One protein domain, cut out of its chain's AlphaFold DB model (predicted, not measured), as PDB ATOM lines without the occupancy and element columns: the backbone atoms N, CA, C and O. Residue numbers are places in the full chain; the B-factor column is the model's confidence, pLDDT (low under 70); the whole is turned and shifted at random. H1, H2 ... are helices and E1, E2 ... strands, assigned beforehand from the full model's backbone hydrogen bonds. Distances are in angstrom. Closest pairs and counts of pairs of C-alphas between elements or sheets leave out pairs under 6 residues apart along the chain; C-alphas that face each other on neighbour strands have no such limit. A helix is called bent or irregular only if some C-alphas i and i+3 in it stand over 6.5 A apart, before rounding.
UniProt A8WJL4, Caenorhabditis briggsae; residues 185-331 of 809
ATOM      1  N   GLU A 185      13.842   4.684 -23.578       87.12
ATOM      2  CA  GLU A 185      13.910   6.147 -23.579       87.12
ATOM      3  C   GLU A 185      12.510   6.761 -23.649       87.12
ATOM      4  O   GLU A 185      12.225   7.765 -22.988       87.12
ATOM      5  N   VAL A 186      11.592   6.112 -24.375       89.12
ATOM      6  CA  VAL A 186      10.177   6.511 -24.416       89.12
ATOM      7  C   VAL A 186       9.544   6.382 -23.032       89.12
ATOM      8  O   VAL A 186       8.912   7.333 -22.565       89.12
ATOM      9  N   ARG A 187       9.766   5.265 -22.322       84.19
ATOM     10  CA  ARG A 187       9.276   5.088 -20.941       84.19
ATOM     11  C   ARG A 187       9.870   6.112 -19.973       84.19
ATOM     12  O   ARG A 187       9.131   6.685 -19.170       84.19
ATOM     13  N   LYS A 188      11.175   6.399 -20.065       84.31
ATOM     14  CA  LYS A 188      11.845   7.417 -19.231       84.31
ATOM     15  C   LYS A 188      11.228   8.802 -19.419       84.31
ATOM     16  O   LYS A 188      10.950   9.491 -18.434       84.31
ATOM     17  N   ILE A 189      10.994   9.224 -20.664       89.50
ATOM     18  CA  ILE A 189      10.348  10.514 -20.947       89.50
ATOM     19  C   ILE A 189       8.888  10.499 -20.498       89.50
ATOM     20  O   ILE A 189       8.438  11.465 -19.881       89.50
ATOM     21  N   ALA A 190       8.163   9.404 -20.728       89.12
ATOM     22  CA  ALA A 190       6.779   9.287 -20.296       89.12
ATOM     23  C   ALA A 190       6.624   9.446 -18.778       89.12
ATOM     24  O   ALA A 190       5.744  10.182 -18.330       89.12
ATOM     25  N   LEU A 191       7.522   8.851 -17.987       85.81
ATOM     26  CA  LEU A 191       7.547   9.022 -16.534       85.81
ATOM     27  C   LEU A 191       7.760  10.489 -16.130       85.81
ATOM     28  O   LEU A 191       7.071  10.988 -15.238       85.81
ATOM     29  N   LYS A 192       8.677  11.201 -16.800       87.88
ATOM     30  CA  LYS A 192       8.897  12.641 -16.570       87.88
ATOM     31  C   LYS A 192       7.650  13.464 -16.912       87.88
ATOM     32  O   LYS A 192       7.318  14.385 -16.168       87.88
ATOM     33  N   ILE A 193       6.944  13.132 -17.996       91.31
ATOM     34  CA  ILE A 193       5.693  13.805 -18.380       91.31
ATOM     35  C   ILE A 193       4.605  13.557 -17.332       91.31
ATOM     36  O   ILE A 193       3.996  14.514 -16.860       91.31
ATOM     37  N   VAL A 194       4.390  12.298 -16.928       90.69
ATOM     38  CA  VAL A 194       3.376  11.917 -15.928       90.69
ATOM     39  C   VAL A 194       3.604  12.627 -14.595       90.69
ATOM     40  O   VAL A 194       2.648  13.092 -13.979       90.69
ATOM     41  N   LYS A 195       4.867  12.767 -14.180       87.62
ATOM     42  CA  LYS A 195       5.262  13.483 -12.958       87.62
ATOM     43  C   LYS A 195       5.263  15.005 -13.091       87.62
ATOM     44  O   LYS A 195       5.730  15.679 -12.176       87.62
ATOM     45  N   LEU A 196       4.785  15.547 -14.211       89.69
ATOM     46  CA  LEU A 196       4.734  16.987 -14.471       89.69
ATOM     47  C   LEU A 196       6.123  17.652 -14.416       89.69
ATOM     48  O   LEU A 196       6.262  18.801 -14.011       89.69
ATOM     49  N   GLN A 197       7.169  16.931 -14.833       87.81
ATOM     50  CA  GLN A 197       8.566  17.398 -14.854       87.81
ATOM     51  C   GLN A 197       9.008  17.870 -16.247       87.81
ATOM     52  O   GLN A 197      10.199  17.934 -16.550       87.81
ATOM     53  N   THR A 198       8.049  18.145 -17.127       88.25
ATOM     54  CA  THR A 198       8.283  18.610 -18.499       88.25
ATOM     55  C   THR A 198       7.396  19.817 -18.792       88.25
ATOM     56  O   THR A 198       6.637  20.245 -17.931       88.25
ATOM     57  N   ASN A 199       7.471  20.360 -20.008       83.94
ATOM     58  CA  ASN A 199       6.654  21.501 -20.434       83.94
ATOM     59  C   ASN A 199       5.487  21.087 -21.353       83.94
ATOM     60  O   ASN A 199       4.948  21.922 -22.081       83.94
ATOM     61  N   VAL A 200       5.100  19.804 -21.365       88.50
ATOM     62  CA  VAL A 200       3.976  19.330 -22.194       88.50
ATOM     63  C   VAL A 200       2.691  19.916 -21.663       88.50
ATOM     64  O   VAL A 200       2.326  19.648 -20.520       88.50
ATOM     65  N   ARG A 201       1.987  20.686 -22.491       88.88
ATOM     66  CA  ARG A 201       0.687  21.243 -22.124       88.88
ATOM     67  C   ARG A 201      -0.321  20.118 -21.948       88.88
ATOM     68  O   ARG A 201      -0.469  19.253 -22.808       88.88
ATOM     69  N   MET A 202      -1.023  20.169 -20.828       92.75
ATOM     70  CA  MET A 202      -2.045  19.201 -20.474       92.75
ATOM     71  C   MET A 202      -3.149  19.893 -19.694       92.75
ATOM     72  O   MET A 202      -2.888  20.715 -18.807       92.75
ATOM     73  N   THR A 203      -4.380  19.554 -20.044       94.88
ATOM     74  CA  THR A 203      -5.568  20.225 -19.536       94.88
ATOM     75  C   THR A 203      -6.422  19.223 -18.785       94.88
ATOM     76  O   THR A 203      -6.755  18.161 -19.299       94.88
ATOM     77  N   VAL A 204      -6.776  19.564 -17.557       96.31
ATOM     78  CA  VAL A 204      -7.797  18.881 -16.777       96.31
ATOM     79  C   VAL A 204      -9.138  19.505 -17.129       96.31
ATOM     80  O   VAL A 204      -9.322  20.713 -16.951       96.31
ATOM     81  N   THR A 205     -10.059  18.681 -17.618       95.81
ATOM     82  CA  THR A 205     -11.433  19.080 -17.925       95.81
ATOM     83  C   THR A 205     -12.431  18.243 -17.142       95.81
ATOM     84  O   THR A 205     -12.182  17.081 -16.809       95.81
ATOM     85  N   SER A 206     -13.581  18.836 -16.835       95.69
ATOM     86  CA  SER A 206     -14.654  18.187 -16.081       95.69
ATOM     87  C   SER A 206     -16.025  18.594 -16.607       95.69
ATOM     88  O   SER A 206     -16.217  19.695 -17.124       95.69
ATOM     89  N   LYS A 207     -16.990  17.688 -16.481       93.06
ATOM     90  CA  LYS A 207     -18.379  17.895 -16.892       93.06
ATOM     91  C   LYS A 207     -19.321  17.092 -16.011       93.06
ATOM     92  O   LYS A 207     -18.902  16.115 -15.393       93.06
ATOM     93  N   LEU A 208     -20.594  17.473 -15.997       90.44
ATOM     94  CA  LEU A 208     -21.633  16.649 -15.384       90.44
ATOM     95  C   LEU A 208     -21.782  15.325 -16.141       90.44
ATOM     96  O   LEU A 208     -21.546  15.239 -17.351       90.44
ATOM     97  N   THR A 209     -22.157  14.275 -15.420       89.19
ATOM     98  CA  THR A 209     -22.566  13.021 -16.046       89.19
ATOM     99  C   THR A 209     -23.927  13.185 -16.722       89.19
ATOM    100  O   THR A 209     -24.773  13.975 -16.299       89.19
ATOM    101  N   ARG A 210     -24.160  12.392 -17.776       85.56
ATOM    102  CA  ARG A 210     -25.415  12.422 -18.551       85.56
ATOM    103  C   ARG A 210     -26.650  12.149 -17.686       85.56
ATOM    104  O   ARG A 210     -27.737  12.601 -18.021       85.56
ATOM    105  N   GLU A 211     -26.500  11.384 -16.610       81.56
ATOM    106  CA  GLU A 211     -27.595  11.038 -15.698       81.56
ATOM    107  C   GLU A 211     -28.049  12.236 -14.863       81.56
ATOM    108  O   GLU A 211     -29.250  12.466 -14.722       81.56
ATOM    109  N   VAL A 212     -27.099  13.026 -14.356       81.94
ATOM    110  CA  VAL A 212     -27.385  14.238 -13.579       81.94
ATOM    111  C   VAL A 212     -27.864  15.367 -14.490       81.94
ATOM    112  O   VAL A 212     -28.805  16.081 -14.148       81.94
ATOM    113  N   GLU A 213     -27.279  15.484 -15.683       80.38
ATOM    114  CA  GLU A 213     -27.666  16.474 -16.694       80.38
ATOM    115  C   GLU A 213     -29.118  16.299 -17.177       80.38
ATOM    116  O   GLU A 213     -29.768  17.270 -17.542       80.38
ATOM    117  N   LYS A 214     -29.684  15.089 -17.107       80.62
ATOM    118  CA  LYS A 214     -31.098  14.839 -17.442       80.62
ATOM    119  C   LYS A 214     -32.086  15.151 -16.308       80.62
ATOM    120  O   LYS A 214     -33.281  15.222 -16.571       80.62
ATOM    121  N   LYS A 215     -31.630  15.315 -15.060       78.50
ATOM    122  CA  LYS A 215     -32.484  15.443 -13.852       78.50
ATOM    123  C   LYS A 215     -32.417  16.835 -13.197       78.50
ATOM    124  O   LYS A 215     -32.647  16.969 -11.992       78.50
ATOM    125  N   ILE A 216     -32.094  17.864 -13.988       64.31
ATOM    126  CA  ILE A 216     -31.694  19.215 -13.544       64.31
ATOM    127  C   ILE A 216     -32.694  19.902 -12.595       64.31
ATOM    128  O   ILE A 216     -32.267  20.685 -11.749       64.31
ATOM    129  N   GLU A 217     -33.991  19.610 -12.691       69.81
ATOM    130  CA  GLU A 217     -35.033  20.357 -11.969       69.81
ATOM    131  C   GLU A 217     -35.328  19.858 -10.547       69.81
ATOM    132  O   GLU A 217     -36.015  20.534  -9.784       69.81
ATOM    133  N   THR A 218     -34.785  18.708 -10.142       74.31
ATOM    134  CA  THR A 218     -35.040  18.169  -8.798       74.31
ATOM    135  C   THR A 218     -34.237  18.902  -7.716       74.31
ATOM    136  O   THR A 218     -33.065  19.239  -7.901       74.31
ATOM    137  N   GLU A 219     -34.833  19.095  -6.538       72.38
ATOM    138  CA  GLU A 219     -34.184  19.758  -5.394       72.38
ATOM    139  C   GLU A 219     -32.899  19.034  -4.941       72.38
ATOM    140  O   GLU A 219     -31.913  19.655  -4.541       72.38
ATOM    141  N   ALA A 220     -32.864  17.706  -5.091       71.25
ATOM    142  CA  ALA A 220     -31.672  16.897  -4.853       71.25
ATOM    143  C   ALA A 220     -30.519  17.265  -5.807       71.25
ATOM    144  O   ALA A 220     -29.380  17.421  -5.365       71.25
ATOM    145  N   VAL A 221     -30.802  17.466  -7.098       72.69
ATOM    146  CA  VAL A 221     -29.785  17.832  -8.096       72.69
ATOM    147  C   VAL A 221     -29.309  19.274  -7.917       72.69
ATOM    148  O   VAL A 221     -28.117  19.532  -8.085       72.69
ATOM    149  N   LYS A 222     -30.174  20.204  -7.487       76.50
ATOM    150  CA  LYS A 222     -29.750  21.570  -7.121       76.50
ATOM    151  C   LYS A 222     -28.716  21.562  -5.993       76.50
ATOM    152  O   LYS A 222     -27.662  22.178  -6.139       76.50
ATOM    153  N   LYS A 223     -28.955  20.794  -4.924       75.44
ATOM    154  CA  LYS A 223     -27.993  20.628  -3.815       75.44
ATOM    155  C   LYS A 223     -26.671  20.006  -4.270       75.44
ATOM    156  O   LYS A 223     -25.604  20.434  -3.836       75.44
ATOM    157  N   VAL A 224     -26.725  19.025  -5.172       74.75
ATOM    158  CA  VAL A 224     -25.524  18.399  -5.749       74.75
ATOM    159  C   VAL A 224     -24.727  19.392  -6.603       74.75
ATOM    160  O   VAL A 224     -23.506  19.468  -6.470       74.75
ATOM    161  N   ARG A 225     -25.390  20.197  -7.445       76.00
ATOM    162  CA  ARG A 225     -24.715  21.240  -8.239       76.00
ATOM    163  C   ARG A 225     -24.097  22.316  -7.359       76.00
ATOM    164  O   ARG A 225     -23.020  22.797  -7.691       76.00
ATOM    165  N   GLU A 226     -24.740  22.653  -6.246       80.19
ATOM    166  CA  GLU A 226     -24.187  23.595  -5.277       80.19
ATOM    167  C   GLU A 226     -22.896  23.070  -4.650       80.19
ATOM    168  O   GLU A 226     -21.880  23.762  -4.663       80.19
ATOM    169  N   ARG A 227     -22.901  21.807  -4.201       79.56
ATOM    170  CA  ARG A 227     -21.729  21.143  -3.608       79.56
ATOM    171  C   ARG A 227     -20.512  21.145  -4.540       79.56
ATOM    172  O   ARG A 227     -19.390  21.314  -4.079       79.56
ATOM    173  N   TYR A 228     -20.729  20.942  -5.839       82.94
ATOM    174  CA  TYR A 228     -19.663  20.786  -6.835       82.94
ATOM    175  C   TYR A 228     -19.485  21.995  -7.757       82.94
ATOM    176  O   TYR A 228     -18.809  21.898  -8.781       82.94
ATOM    177  N   ARG A 229     -20.068  23.147  -7.410       84.56
ATOM    178  CA  ARG A 229     -20.119  24.334  -8.273       84.56
ATOM    179  C   ARG A 229     -18.747  24.746  -8.814       84.56
ATOM    180  O   ARG A 229     -18.633  25.082  -9.986       84.56
ATOM    181  N   GLU A 230     -17.714  24.688  -7.977       83.62
ATOM    182  CA  GLU A 230     -16.351  25.117  -8.322       83.62
ATOM    183  C   GLU A 230     -15.638  24.188  -9.314       83.62
ATOM    184  O   GLU A 230     -14.690  24.600  -9.984       83.62
ATOM    185  N   VAL A 231     -16.086  22.933  -9.411       88.56
ATOM    186  CA  VAL A 231     -15.478  21.911 -10.269       88.56
ATOM    187  C   VAL A 231     -16.353  21.525 -11.455       88.56
ATOM    188  O   VAL A 231     -15.898  20.774 -12.302       88.56
ATOM    189  N   ILE A 232     -17.585  22.020 -11.571       88.88
ATOM    190  CA  ILE A 232     -18.417  21.778 -12.756       88.88
ATOM    191  C   ILE A 232     -17.918  22.654 -13.910       88.88
ATOM    192  O   ILE A 232     -17.857  23.873 -13.792       88.88
ATOM    193  N   GLY A 233     -17.584  22.039 -15.049       88.75
ATOM    194  CA  GLY A 233     -17.081  22.770 -16.219       88.75
ATOM    195  C   GLY A 233     -15.657  23.305 -16.039       88.75
ATOM    196  O   GLY A 233     -15.203  24.139 -16.823       88.75
ATOM    197  N   LEU A 234     -14.937  22.834 -15.015       93.12
ATOM    198  CA  LEU A 234     -13.560  23.232 -14.757       93.12
ATOM    199  C   LEU A 234     -12.686  22.880 -15.960       93.12
ATOM    200  O   LEU A 234     -12.675  21.731 -16.403       93.12
ATOM    201  N   THR A 235     -11.917  23.866 -16.419       94.62
ATOM    202  CA  THR A 235     -10.836  23.710 -17.394       94.62
ATOM    203  C   THR A 235      -9.586  24.361 -16.823       94.62
ATOM    204  O   THR A 235      -9.543  25.582 -16.656       94.62
ATOM    205  N   ARG A 236      -8.568  23.565 -16.483       93.25
ATOM    206  CA  ARG A 236      -7.303  24.068 -15.924       93.25
ATOM    207  C   ARG A 236      -6.099  23.275 -16.391       93.25
ATOM    208  O   ARG A 236      -6.198  22.098 -16.698       93.25
ATOM    209  N   THR A 237      -4.940  23.921 -16.405       92.81
ATOM    210  CA  THR A 237      -3.669  23.223 -16.629       92.81
ATOM    211  C   THR A 237      -3.372  22.263 -15.478       92.81
ATOM    212  O   THR A 237      -3.537  22.632 -14.312       92.81
ATOM    213  N   ALA A 238      -2.909  21.050 -15.791       91.56
ATOM    214  CA  ALA A 238      -2.585  20.055 -14.765       91.56
ATOM    215  C   ALA A 238      -1.447  20.507 -13.832       91.56
ATOM    216  O   ALA A 238      -1.405  20.094 -12.683       91.56
ATOM    217  N   TYR A 239      -0.556  21.395 -14.290       88.38
ATOM    218  CA  TYR A 239       0.556  21.907 -13.475       88.38
ATOM    219  C   TYR A 239       0.114  22.858 -12.358       88.38
ATOM    220  O   TYR A 239       0.873  23.089 -11.423       88.38
ATOM    221  N   HIS A 240      -1.080  23.451 -12.460       85.94
ATOM    222  CA  HIS A 240      -1.582  24.441 -11.496       85.94
ATOM    223  C   HIS A 240      -2.905  24.015 -10.848       85.94
ATOM    224  O   HIS A 240      -3.584  24.843 -10.234       85.94
ATOM    225  N   ILE A 241      -3.325  22.762 -11.033       87.38
ATOM    226  CA  ILE A 241      -4.509  22.254 -10.348       87.38
ATOM    227  C   ILE A 241      -4.156  21.965  -8.890       87.38
ATOM    228  O   ILE A 241      -3.133  21.352  -8.595       87.38
ATOM    229  N   MET A 242      -4.990  22.438  -7.969       83.25
ATOM    230  CA  MET A 242      -4.751  22.266  -6.539       83.25
ATOM    231  C   MET A 242      -5.237  20.890  -6.077       83.25
ATOM    232  O   MET A 242      -6.249  20.386  -6.572       83.25
ATOM    233  N   SER A 243      -4.568  20.309  -5.078       84.00
ATOM    234  CA  SER A 243      -4.912  18.989  -4.523       84.00
ATOM    235  C   SER A 243      -6.369  18.889  -4.073       84.00
ATOM    236  O   SER A 243      -7.023  17.889  -4.349       84.00
ATOM    237  N   HIS A 244      -6.896  19.946  -3.452       78.69
ATOM    238  CA  HIS A 244      -8.278  20.023  -2.977       78.69
ATOM    239  C   HIS A 244      -9.297  20.008  -4.139       78.69
ATOM    240  O   HIS A 244     -10.351  19.376  -4.055       78.69
ATOM    241  N   THR A 245      -8.951  20.620  -5.279       87.31
ATOM    242  CA  THR A 245      -9.755  20.568  -6.510       87.31
ATOM    243  C   THR A 245      -9.776  19.153  -7.084       87.31
ATOM    244  O   THR A 245     -10.831  18.666  -7.483       87.31
ATOM    245  N   VAL A 246      -8.629  18.465  -7.097       90.19
ATOM    246  CA  VAL A 246      -8.541  17.064  -7.540       90.19
ATOM    247  C   VAL A 246      -9.360  16.144  -6.630       90.19
ATOM    248  O   VAL A 246     -10.077  15.288  -7.141       90.19
ATOM    249  N   SER A 247      -9.338  16.354  -5.310       85.62
ATOM    250  CA  SER A 247     -10.172  15.595  -4.370       85.62
ATOM    251  C   SER A 247     -11.663  15.771  -4.668       85.62
ATOM    252  O   SER A 247     -12.401  14.790  -4.735       85.62
ATOM    253  N   ALA A 248     -12.109  17.008  -4.920       86.50
ATOM    254  CA  ALA A 248     -13.493  17.289  -5.304       86.50
ATOM    255  C   ALA A 248     -13.878  16.633  -6.644       86.50
ATOM    256  O   ALA A 248     -14.982  16.102  -6.771       86.50
ATOM    257  N   LEU A 249     -12.967  16.609  -7.624       91.12
ATOM    258  CA  LEU A 249     -13.160  15.906  -8.898       91.12
ATOM    259  C   LEU A 249     -13.259  14.382  -8.719       91.12
ATOM    260  O   LEU A 249     -14.126  13.757  -9.328       91.12
ATOM    261  N   ASN A 250     -12.392  13.783  -7.896       90.06
ATOM    262  CA  ASN A 250     -12.436  12.352  -7.572       90.06
ATOM    263  C   ASN A 250     -13.754  11.994  -6.891       90.06
ATOM    264  O   ASN A 250     -14.464  11.118  -7.374       90.06
ATOM    265  N   ARG A 251     -14.133  12.750  -5.857       85.62
ATOM    266  CA  ARG A 251     -15.384  12.549  -5.125       85.62
ATOM    267  C   ARG A 251     -16.604  12.663  -6.030       85.62
ATOM    268  O   ARG A 251     -17.452  11.779  -6.044       85.62
ATOM    269  N   GLY A 252     -16.673  13.726  -6.831       88.12
ATOM    270  CA  GLY A 252     -17.754  13.899  -7.795       88.12
ATOM    271  C   GLY A 252     -17.809  12.756  -8.810       88.12
ATOM    272  O   GLY A 252     -18.894  12.387  -9.244       88.12
ATOM    273  N   SER A 253     -16.663  12.165  -9.165       90.38
ATOM    274  CA  SER A 253     -16.596  10.992 -10.041       90.38
ATOM    275  C   SER A 253     -17.048   9.699  -9.370       90.38
ATOM    276  O   SER A 253     -17.705   8.899 -10.029       90.38
ATOM    277  N   GLU A 254     -16.716   9.488  -8.100       87.50
ATOM    278  CA  GLU A 254     -17.141   8.323  -7.312       87.50
ATOM    279  C   GLU A 254     -18.640   8.370  -6.996       87.50
ATOM    280  O   GLU A 254     -19.327   7.358  -7.108       87.50
ATOM    281  N   GLU A 255     -19.173   9.559  -6.702       86.12
ATOM    282  CA  GLU A 255     -20.610   9.803  -6.509       86.12
ATOM    283  C   GLU A 255     -21.401   9.794  -7.839       86.12
ATOM    284  O   GLU A 255     -22.615   9.994  -7.840       86.12
ATOM    285  N   GLY A 256     -20.740   9.594  -8.988       87.69
ATOM    286  CA  GLY A 256     -21.386   9.545 -10.307       87.69
ATOM    287  C   GLY A 256     -21.908  10.896 -10.819       87.69
ATOM    288  O   GLY A 256     -22.679  10.943 -11.778       87.69
ATOM    289  N   VAL A 257     -21.490  12.007 -10.212       88.50
ATOM    290  CA  VAL A 257     -21.934  13.374 -10.534       88.50
ATOM    291  C   VAL A 257     -21.079  14.019 -11.626       88.50
ATOM    292  O   VAL A 257     -21.601  14.699 -12.512       88.50
ATOM    293  N   ILE A 258     -19.762  13.811 -11.572       91.06
ATOM    294  CA  ILE A 258     -18.772  14.471 -12.431       91.06
ATOM    295  C   ILE A 258     -17.999  13.428 -13.228       91.06
ATOM    296  O   ILE A 258     -17.465  12.476 -12.680       91.06
ATOM    297  N   ALA A 259     -17.836  13.653 -14.526       93.69
ATOM    298  CA  ALA A 259     -16.820  12.979 -15.319       93.69
ATOM    299  C   ALA A 259     -15.666  13.948 -15.583       93.69
ATOM    300  O   ALA A 259     -15.875  15.017 -16.160       93.69
ATOM    301  N   TRP A 260     -14.446  13.569 -15.200       95.75
ATOM    302  CA  TRP A 260     -13.253  14.381 -15.443       95.75
ATOM    303  C   TRP A 260     -12.138  13.588 -16.121       95.75
ATOM    304  O   TRP A 260     -11.991  12.376 -15.917       95.75
ATOM    305  N   LYS A 261     -11.355  14.274 -16.952       95.62
ATOM    306  CA  LYS A 261     -10.263  13.694 -17.738       95.62
ATOM    307  C   LYS A 261      -9.073  14.645 -17.814       95.62
ATOM    308  O   LYS A 261      -9.195  15.838 -17.549       95.62
ATOM    309  N   VAL A 262      -7.930  14.075 -18.168       96.56
ATOM    310  CA  VAL A 262      -6.728  14.811 -18.555       96.56
ATOM    311  C   VAL A 262      -6.612  14.678 -20.064       96.56
ATOM    312  O   VAL A 262      -6.767  13.576 -20.579       96.56
ATOM    313  N   GLU A 263      -6.372  15.787 -20.749       94.19
ATOM    314  CA  GLU A 263      -6.233  15.852 -22.200       94.19
ATOM    315  C   GLU A 263      -4.842  16.365 -22.560       94.19
ATOM    316  O   GLU A 263      -4.399  17.403 -22.050       94.19
ATOM    317  N   LEU A 264      -4.159  15.639 -23.444       92.50
ATOM    318  CA  LEU A 264      -2.870  16.035 -24.007       92.50
ATOM    319  C   LEU A 264      -3.005  16.286 -25.509       92.50
ATOM    320  O   LEU A 264      -3.683  15.548 -26.217       92.50
ATOM    321  N   ASN A 265      -2.308  17.304 -26.018       88.88
ATOM    322  CA  ASN A 265      -2.213  17.509 -27.459       88.88
ATOM    323  C   ASN A 265      -1.130  16.573 -28.038       88.88
ATOM    324  O   ASN A 265       0.039  16.727 -27.665       88.88
ATOM    325  N   PRO A 266      -1.461  15.659 -28.974       89.56
ATOM    326  CA  PRO A 266      -0.478  14.753 -29.568       89.56
ATOM    327  C   PRO A 266       0.735  15.477 -30.159       89.56
ATOM    328  O   PRO A 266       1.855  14.998 -30.024       89.56
ATOM    329  N   SER A 267       0.545  16.669 -30.737       88.88
ATOM    330  CA  SER A 267       1.639  17.451 -31.331       88.88
ATOM    331  C   SER A 267       2.692  17.913 -30.318       88.88
ATOM    332  O   SER A 267       3.863  18.042 -30.678       88.88
ATOM    333  N   ASP A 268       2.313  18.136 -29.058       87.81
ATOM    334  CA  ASP A 268       3.260  18.501 -28.003       87.81
ATOM    335  C   ASP A 268       4.034  17.266 -27.510       87.81
ATOM    336  O   ASP A 268       5.224  17.375 -27.215       87.81
ATOM    337  N   VAL A 269       3.411  16.080 -27.520       88.31
ATOM    338  CA  VAL A 269       4.094  14.803 -27.238       88.31
ATOM    339  C   VAL A 269       5.094  14.464 -28.346       88.31
ATOM    340  O   VAL A 269       6.240  14.135 -28.051       88.31
ATOM    341  N   THR A 270       4.708  14.634 -29.616       90.44
ATOM    342  CA  THR A 270       5.568  14.383 -30.785       90.44
ATOM    343  C   THR A 270       6.893  15.144 -30.727       90.44
ATOM    344  O   THR A 270       7.912  14.601 -31.136       90.44
ATOM    345  N   LYS A 271       6.902  16.382 -30.211       87.38
ATOM    346  CA  LYS A 271       8.109  17.229 -30.123       87.38
ATOM    347  C   LYS A 271       9.139  16.753 -29.098       87.38
ATOM    348  O   LYS A 271      10.293  17.159 -29.161       87.38
ATOM    349  N   MET A 272       8.711  15.976 -28.107       85.38
ATOM    350  CA  MET A 272       9.595  15.477 -27.051       85.38
ATOM    351  C   MET A 272       9.867  13.982 -27.168       85.38
ATOM    352  O   MET A 272      10.638  13.433 -26.385       85.38
ATOM    353  N   HIS A 273       9.200  13.307 -28.098       90.44
ATOM    354  CA  HIS A 273       9.297  11.871 -28.225       90.44
ATOM    355  C   HIS A 273      10.669  11.490 -28.826       90.44
ATOM    356  O   HIS A 273      11.034  12.018 -29.879       90.44
ATOM    357  N   PRO A 274      11.422  10.542 -28.229       90.94
ATOM    358  CA  PRO A 274      12.779  10.184 -28.669       90.94
ATOM    359  C   PRO A 274      12.876   9.821 -30.157       90.94
ATOM    360  O   PRO A 274      13.816  10.197 -30.850       90.94
ATOM    361  N   PHE A 275      11.851   9.138 -30.670       92.50
ATOM    362  CA  PHE A 275      11.777   8.691 -32.063       92.50
ATOM    363  C   PHE A 275      11.465   9.792 -33.089       92.50
ATOM    364  O   PHE A 275      11.522   9.515 -34.283       92.50
ATOM    365  N   GLN A 276      11.200  11.039 -32.677       90.25
ATOM    366  CA  GLN A 276      10.929  12.138 -33.615       90.25
ATOM    367  C   GLN A 276      12.074  12.343 -34.619       90.25
ATOM    368  O   GLN A 276      11.832  12.645 -35.785       90.25
ATOM    369  N   LYS A 277      13.321  12.186 -34.159       86.75
ATOM    370  CA  LYS A 277      14.538  12.367 -34.963       86.75
ATOM    371  C   LYS A 277      15.170  11.042 -35.395       86.75
ATOM    372  O   LYS A 277      16.318  11.033 -35.827       86.75
ATOM    373  N   LYS A 278      14.460   9.918 -35.248       90.12
ATOM    374  CA  LYS A 278      14.979   8.608 -35.644       90.12
ATOM    375  C   LYS A 278      15.104   8.554 -37.166       90.12
ATOM    376  O   LYS A 278      14.131   8.782 -37.882       90.12
ATOM    377  N   THR A 279      16.300   8.236 -37.645       89.69
ATOM    378  CA  THR A 279      16.554   7.995 -39.066       89.69
ATOM    379  C   THR A 279      16.220   6.547 -39.400       89.69
ATOM    380  O   THR A 279      16.687   5.634 -38.719       89.69
ATOM    381  N   VAL A 280      15.419   6.347 -40.446       93.00
ATOM    382  CA  VAL A 280      15.157   5.037 -41.055       93.00
ATOM    383  C   VAL A 280      15.530   5.067 -42.538       93.00
ATOM    384  O   VAL A 280      15.845   6.129 -43.081       93.00
ATOM    385  N   HIS A 281      15.488   3.917 -43.213       95.19
ATOM    386  CA  HIS A 281      15.726   3.851 -44.653       95.19
ATOM    387  C   HIS A 281      14.782   4.794 -45.424       95.19
ATOM    388  O   HIS A 281      13.585   4.851 -45.134       95.19
ATOM    389  N   ARG A 282      15.285   5.486 -46.461       94.50
ATOM    390  CA  ARG A 282      14.528   6.493 -47.241       94.50
ATOM    391  C   ARG A 282      13.168   5.978 -47.729       94.50
ATOM    392  O   ARG A 282      12.168   6.676 -47.595       94.50
ATOM    393  N   ASN A 283      13.123   4.744 -48.233       94.00
ATOM    394  CA  ASN A 283      11.889   4.121 -48.740       94.00
ATOM    395  C   ASN A 283      10.919   3.672 -47.631       94.00
ATOM    396  O   ASN A 283       9.755   3.417 -47.912       94.00
ATOM    397  N   MET A 284      11.374   3.606 -46.377       94.88
ATOM    398  CA  MET A 284      10.549   3.256 -45.216       94.88
ATOM    399  C   MET A 284      10.070   4.487 -44.437       94.88
ATOM    400  O   MET A 284       9.278   4.344 -43.509       94.88
ATOM    401  N   GLN A 285      10.507   5.698 -44.805       93.75
ATOM    402  CA  GLN A 285      10.236   6.924 -44.048       93.75
ATOM    403  C   GLN A 285       8.735   7.193 -43.865       93.75
ATOM    404  O   GLN A 285       8.300   7.503 -42.758       93.75
ATOM    405  N   ASN A 286       7.932   7.042 -44.923       94.12
ATOM    406  CA  ASN A 286       6.485   7.285 -44.864       94.12
ATOM    407  C   ASN A 286       5.775   6.265 -43.965       94.12
ATOM    408  O   ASN A 286       4.953   6.638 -43.126       94.12
ATOM    409  N   PHE A 287       6.139   4.988 -44.099       95.44
ATOM    410  CA  PHE A 287       5.627   3.917 -43.249       95.44
ATOM    411  C   PHE A 287       6.000   4.149 -41.780       95.44
ATOM    412  O   PHE A 287       5.137   4.102 -40.903       95.44
ATOM    413  N   PHE A 288       7.270   4.463 -41.508       95.81
ATOM    414  CA  PHE A 288       7.747   4.740 -40.159       95.81
ATOM    415  C   PHE A 288       7.031   5.941 -39.543       95.81
ATOM    416  O   PHE A 288       6.573   5.835 -38.412       95.81
ATOM    417  N   GLN A 289       6.860   7.050 -40.273       94.31
ATOM    418  CA  GLN A 289       6.094   8.205 -39.788       94.31
ATOM    419  C   GLN A 289       4.645   7.818 -39.458       94.31
ATOM    420  O   GLN A 289       4.141   8.172 -38.394       94.31
ATOM    421  N   SER A 290       3.995   7.026 -40.315       95.00
ATOM    422  CA  SER A 290       2.647   6.499 -40.063       95.00
ATOM    423  C   SER A 290       2.588   5.642 -38.790       95.00
ATOM    424  O   SER A 290       1.728   5.862 -37.934       95.00
ATOM    425  N   ALA A 291       3.536   4.717 -38.601       95.56
ATOM    426  CA  ALA A 291       3.639   3.888 -37.398       95.56
ATOM    427  C   ALA A 291       3.983   4.696 -36.140       95.56
ATOM    428  O   ALA A 291       3.425   4.456 -35.071       95.56
ATOM    429  N   TYR A 292       4.844   5.698 -36.270       95.00
ATOM    430  CA  TYR A 292       5.231   6.614 -35.208       95.00
ATOM    431  C   TYR A 292       4.040   7.450 -34.715       95.00
ATOM    432  O   TYR A 292       3.745   7.460 -33.518       95.00
ATOM    433  N   PHE A 293       3.276   8.071 -35.621       94.94
ATOM    434  CA  PHE A 293       2.043   8.771 -35.249       94.94
ATOM    435  C   PHE A 293       0.978   7.813 -34.707       94.94
ATOM    436  O   PHE A 293       0.258   8.167 -33.769       94.94
ATOM    437  N   TYR A 294       0.883   6.595 -35.247       94.88
ATOM    438  CA  TYR A 294      -0.004   5.566 -34.707       94.88
ATOM    439  C   TYR A 294       0.371   5.204 -33.262       94.88
ATOM    440  O   TYR A 294      -0.523   5.114 -32.419       94.88
ATOM    441  N   SER A 295       1.668   5.091 -32.952       94.50
ATOM    442  CA  SER A 295       2.183   4.863 -31.595       94.50
ATOM    443  C   SER A 295       1.766   5.966 -30.634       94.50
ATOM    444  O   SER A 295       1.182   5.693 -29.584       94.50
ATOM    445  N   ILE A 296       2.002   7.221 -31.024       94.06
ATOM    446  CA  ILE A 296       1.698   8.376 -30.177       94.06
ATOM    447  C   ILE A 296       0.204   8.444 -29.862       94.06
ATOM    448  O   ILE A 296      -0.170   8.557 -28.696       94.06
ATOM    449  N   ASN A 297      -0.651   8.348 -30.881       93.62
ATOM    450  CA  ASN A 297      -2.093   8.527 -30.710       93.62
ATOM    451  C   ASN A 297      -2.770   7.329 -30.029       93.62
ATOM    452  O   ASN A 297      -3.698   7.512 -29.245       93.62
ATOM    453  N   THR A 298      -2.321   6.105 -30.318       90.94
ATOM    454  CA  THR A 298      -2.985   4.882 -29.836       90.94
ATOM    455  C   THR A 298      -2.467   4.445 -28.469       90.94
ATOM    456  O   THR A 298      -3.242   3.946 -27.650       90.94
ATOM    457  N   TYR A 299      -1.170   4.629 -28.209       88.69
ATOM    458  CA  TYR A 299      -0.517   4.109 -27.010       88.69
ATOM    459  C   TYR A 299      -0.024   5.227 -26.095       88.69
ATOM    460  O   TYR A 299      -0.477   5.312 -24.951       88.69
ATOM    461  N   THR A 300       0.849   6.110 -26.589       90.62
ATOM    462  CA  THR A 300       1.572   7.058 -25.729       90.62
ATOM    463  C   THR A 300       0.643   8.091 -25.092       90.62
ATOM    464  O   THR A 300       0.645   8.224 -23.872       90.62
ATOM    465  N   VAL A 301      -0.195   8.789 -25.865       93.75
ATOM    466  CA  VAL A 301      -1.111   9.815 -25.333       93.75
ATOM    467  C   VAL A 301      -2.103   9.222 -24.322       93.75
ATOM    468  O   VAL A 301      -2.109   9.696 -23.185       93.75
ATOM    469  N   PRO A 302      -2.852   8.139 -24.622       91.56
ATOM    470  CA  PRO A 302      -3.764   7.547 -23.643       91.56
ATOM    471  C   PRO A 302      -3.057   7.033 -22.379       91.56
ATOM    472  O   PRO A 302      -3.619   7.088 -21.284       91.56
ATOM    473  N   MET A 303      -1.832   6.507 -22.513       89.44
ATOM    474  CA  MET A 303      -1.014   6.094 -21.369       89.44
ATOM    475  C   MET A 303      -0.649   7.293 -20.488       89.44
ATOM    476  O   MET A 303      -0.806   7.213 -19.269       89.44
ATOM    477  N   LEU A 304      -0.215   8.403 -21.092       93.00
ATOM    478  CA  LEU A 304       0.126   9.637 -20.388       93.00
ATOM    479  C   LEU A 304      -1.094  10.265 -19.710       93.00
ATOM    480  O   LEU A 304      -1.005  10.615 -18.540       93.00
ATOM    481  N   GLU A 305      -2.241  10.351 -20.387       94.50
ATOM    482  CA  GLU A 305      -3.485  10.892 -19.817       94.50
ATOM    483  C   GLU A 305      -3.916  10.122 -18.563       94.50
ATOM    484  O   GLU A 305      -4.171  10.715 -17.510       94.50
ATOM    485  N   ARG A 306      -3.932   8.783 -18.640       91.62
ATOM    486  CA  ARG A 306      -4.222   7.922 -17.481       91.62
ATOM    487  C   ARG A 306      -3.157   8.049 -16.396       91.62
ATOM    488  O   ARG A 306      -3.494   8.063 -15.215       91.62
ATOM    489  N   GLY A 307      -1.886   8.123 -16.785       90.50
ATOM    490  CA  GLY A 307      -0.760   8.289 -15.871       90.50
ATOM    491  C   GLY A 307      -0.860   9.587 -15.075       90.50
ATOM    492  O   GLY A 307      -0.848   9.544 -13.849       90.50
ATOM    493  N   VAL A 308      -1.046  10.723 -15.752       93.88
ATOM    494  CA  VAL A 308      -1.204  12.041 -15.118       93.88
ATOM    495  C   VAL A 308      -2.438  12.060 -14.225       93.88
ATOM    496  O   VAL A 308      -2.349  12.514 -13.088       93.88
ATOM    497  N   LYS A 309      -3.579  11.530 -14.691       94.00
ATOM    498  CA  LYS A 309      -4.798  11.454 -13.876       94.00
ATOM    499  C   LYS A 309      -4.534  10.729 -12.552       94.00
ATOM    500  O   LYS A 309      -4.854  11.259 -11.493       94.00
ATOM    501  N   ARG A 310      -3.894   9.557 -12.611       89.75
ATOM    502  CA  ARG A 310      -3.515   8.776 -11.423       89.75
ATOM    503  C   ARG A 310      -2.515   9.509 -10.540       89.75
ATOM    504  O   ARG A 310      -2.690   9.522  -9.328       89.75
ATOM    505  N   PHE A 311      -1.498  10.132 -11.133       90.50
ATOM    506  CA  PHE A 311      -0.502  10.908 -10.400       90.50
ATOM    507  C   PHE A 311      -1.151  12.054  -9.615       90.50
ATOM    508  O   PHE A 311      -0.876  12.205  -8.425       90.50
ATOM    509  N   LEU A 312      -2.057  12.807 -10.244       92.06
ATOM    510  CA  LEU A 312      -2.821  13.868  -9.590       92.06
ATOM    511  C   LEU A 312      -3.691  13.313  -8.457       92.06
ATOM    512  O   LEU A 312      -3.644  13.848  -7.352       92.06
ATOM    513  N   SER A 313      -4.444  12.233  -8.700       90.50
ATOM    514  CA  SER A 313      -5.295  11.612  -7.677       90.50
ATOM    515  C   SER A 313      -4.484  11.112  -6.480       90.50
ATOM    516  O   SER A 313      -4.825  11.436  -5.347       90.50
ATOM    517  N   LYS A 314      -3.373  10.403  -6.715       86.12
ATOM    518  CA  LYS A 314      -2.491   9.901  -5.652       86.12
ATOM    519  C   LYS A 314      -1.849  11.041  -4.859       86.12
ATOM    520  O   LYS A 314      -1.856  11.011  -3.634       86.12
ATOM    521  N   SER A 315      -1.345  12.068  -5.545       85.50
ATOM    522  CA  SER A 315      -0.734  13.238  -4.892       85.50
ATOM    523  C   SER A 315      -1.749  14.007  -4.040       85.50
ATOM    524  O   SER A 315      -1.430  14.489  -2.956       85.50
ATOM    525  N   SER A 316      -2.990  14.107  -4.522       85.75
ATOM    526  CA  SER A 316      -4.110  14.724  -3.812       85.75
ATOM    527  C   SER A 316      -4.520  13.924  -2.569       85.75
ATOM    528  O   SER A 316      -4.708  14.513  -1.500       85.75
ATOM    529  N   GLU A 317      -4.582  12.595  -2.676       83.88
ATOM    530  CA  GLU A 317      -4.854  11.697  -1.552       83.88
ATOM    531  C   GLU A 317      -3.758  11.794  -0.482       83.88
ATOM    532  O   GLU A 317      -4.052  12.040   0.687       83.88
ATOM    533  N   GLU A 318      -2.486  11.682  -0.878       80.25
ATOM    534  CA  GLU A 318      -1.341  11.805   0.029       80.25
ATOM    535  C   GLU A 318      -1.327  13.161   0.737       80.25
ATOM    536  O   GLU A 318      -1.198  13.207   1.961       80.25
ATOM    537  N   ARG A 319      -1.548  14.258  -0.002       79.12
ATOM    538  CA  ARG A 319      -1.634  15.600   0.587       79.12
ATOM    539  C   ARG A 319      -2.775  15.703   1.594       79.12
ATOM    540  O   ARG A 319      -2.577  16.259   2.672       79.12
ATOM    541  N   SER A 320      -3.943  15.159   1.263       79.44
ATOM    542  CA  SER A 320      -5.112  15.194   2.146       79.44
ATOM    543  C   SER A 320      -4.860  14.412   3.436       79.44
ATOM    544  O   SER A 320      -5.215  14.892   4.510       79.44
ATOM    545  N   ILE A 321      -4.195  13.254   3.352       79.31
ATOM    546  CA  ILE A 321      -3.809  12.471   4.532       79.31
ATOM    547  C   ILE A 321      -2.771  13.219   5.376       79.31
ATOM    548  O   ILE A 321      -2.917  13.254   6.593       79.31
ATOM    549  N   THR A 322      -1.762  13.847   4.764       78.12
ATOM    550  CA  THR A 322      -0.772  14.665   5.490       78.12
ATOM    551  C   THR A 322      -1.445  15.807   6.247       78.12
ATOM    552  O   THR A 322      -1.221  15.967   7.445       78.12
ATOM    553  N   VAL A 323      -2.299  16.583   5.574       76.12
ATOM    554  CA  VAL A 323      -3.031  17.692   6.205       76.12
ATOM    555  C   VAL A 323      -3.907  17.174   7.342       76.12
ATOM    556  O   VAL A 323      -3.911  17.739   8.433       76.12
ATOM    557  N   PHE A 324      -4.607  16.063   7.116       77.12
ATOM    558  CA  PHE A 324      -5.452  15.464   8.136       77.12
ATOM    559  C   PHE A 324      -4.650  14.967   9.348       77.12
ATOM    560  O   PHE A 324      -5.013  15.262  10.482       77.12
ATOM    561  N   GLY A 325      -3.519  14.297   9.114       79.50
ATOM    562  CA  GLY A 325      -2.600  13.859  10.162       79.50
ATOM    563  C   GLY A 325      -2.078  15.020  11.006       79.50
ATOM    564  O   GLY A 325      -2.088  14.923  12.227       79.50
ATOM    565  N   ARG A 326      -1.721  16.150  10.384       76.44
ATOM    566  CA  ARG A 326      -1.289  17.359  11.111       76.44
ATOM    567  C   ARG A 326      -2.390  17.932  12.001       76.44
ATOM    568  O   ARG A 326      -2.112  18.329  13.128       76.44
ATOM    569  N   ASN A 327      -3.636  17.937  11.529       75.38
ATOM    570  CA  ASN A 327      -4.765  18.401  12.341       75.38
ATOM    571  C   ASN A 327      -4.963  17.507  13.567       75.38
ATOM    572  O   ASN A 327      -5.142  18.013  14.672       75.38
ATOM    573  N   VAL A 328      -4.891  16.187  13.376       80.12
ATOM    574  CA  VAL A 328      -4.964  15.219  14.474       80.12
ATOM    575  C   VAL A 328      -3.811  15.442  15.452       80.12
ATOM    576  O   VAL A 328      -4.048  15.571  16.646       80.12
ATOM    577  N   GLU A 329      -2.575  15.570  14.964       78.56
ATOM    578  CA  GLU A 329      -1.389  15.805  15.797       78.56
ATOM    579  C   GLU A 329      -1.539  17.038  16.703       78.56
ATOM    580  O   GLU A 329      -1.203  16.999  17.893       78.56
ATOM    581  N   GLN A 330      -2.086  18.129  16.163       75.31
ATOM    582  CA  GLN A 330      -2.300  19.359  16.922       75.31
ATOM    583  C   GLN A 330      -3.270  19.172  18.083       75.31
ATOM    584  O   GLN A 330      -3.051  19.752  19.140       75.31
ATOM    585  N   MET A 331      -4.296  18.338  17.927       79.00
ATOM    586  CA  MET A 331      -5.247  18.073  19.004       79.00
ATOM    587  C   MET A 331      -4.599  17.374  20.200       79.00
ATOM    588  O   MET A 331      -4.903  17.696  21.344       79.00
TER     589      MET A 331
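Overview. This is residues 185 to 331 of the 809 residues of a protein of Caenorhabditis briggsae (UniProt A8WJL4). One very long helix, H7, runs through a flat, loose model, with a small three-stranded sheet, E2, E1 and E3, and the helix H4 packed on one side of its middle part and H1 on the other side. Both ends of H7 stick out, with residues 281 to 287 and 321 to 331 standing free; H2 and H3 make a small lobe past the end of E1, and H5 and H6 lie on the path that leads from E3 to the start of H7. The printed part has 147 residues with seven named helices and three named strands, in the order H1, E1, H2, H3, E2, H4, E3, H5, H6, H7; the class is mostly helix. The sheet has the order E2, E1, E3 and is antiparallel throughout. The whole is loose, with a radius of gyration of the C-alphas of 19.6 A, and spans 65 by 44 by 19 A.

Along the chain. H1, residues 185 to 194, begins at C-alpha 185, (13.910, 6.147, -23.579), and is 14.2 A long. E1, residues 202 to 208, covers 20.4 A. H2, residues 210 to 213, and H3, residues 219 to 227, follow; H3 is 12.7 A long. E2, residues 235 to 237, is 7.2 A long, and H4, residues 243 to 254, is 16.5 A long. E3, residues 258 to 264, covers 19.7 A from C-alpha 258 at (-18.772, 14.471, -12.431). Then come H5, residues 266 to 270, and H6, residues 274 to 277, which is only just irregular: C-alphas 274 and 277 are 6.9 A apart. H7, residues 282 to 331, is 70.1 A long and ends at C-alpha 331, (-5.247, 18.073, 19.004). It is irregular, with C-alphas 283 and 286 7.4 A apart, and has a kink of 27 degrees near residue 301.

Arrangement. H7 is the hub, touching H1, H4 and H5. H1 touches residues 300 to 311 of H7, closest at the C-alphas of Val 194 and Val 308, 4.7 A, at a steep tilt of 40 degrees, the same way. H4 touches residues 312 to 320, closest at the C-alphas of Ser 243 and Ser 316, 4.4 A, and is about perpendicular to H7 at 76 degrees. H5 touches residues 293 to 301, with the C-alphas of Pro 266 and Asn 297 closest at 6.5 A. H6 is close to H1 but not clearly touching it, with the C-alphas of Val 186 and Pro 274 closest at 6.2 A. H4 and H7 are on the same face of the sheet, in two layers, helices on one face of a sheet. H4 is over E3 at a height over the sheet of 9.1 A, along the strands at 25 degrees on the local plane. H7, also at a height of 9.1 A, is over E3 and slantwise to the strands, at 39 degrees to E3 on the local plane. E1 and E3 are antiparallel neighbours, with N 205 and O 261 within hydrogen-bond range at 3.0 A. E2 and E1 are antiparallel too, with N 204 and O 236 at 2.7 A. E2, H4 and E3 form a split strand-helix-strand unit, two strands running the same way with E1 between them, and its crossover is right-handed. H2 and H3 are not on the sheet, H2 only just, with 4 pairs of C-alphas within 10 A. H1, H3, H4 and H5 have every O i to N i+4 pair within hydrogen-bond range and H7 has 42 of 46, while H2 and H6 are too short for such a pair.

Size, cuts and confidence. The C-alphas of Asn 283 and Met 331 are the two farthest apart, at 71.3 A. The printed part has no cut, and no link is long. Residues 216 to 217 are under 70 in pLDDT, and the mean of the printed part is 87.4.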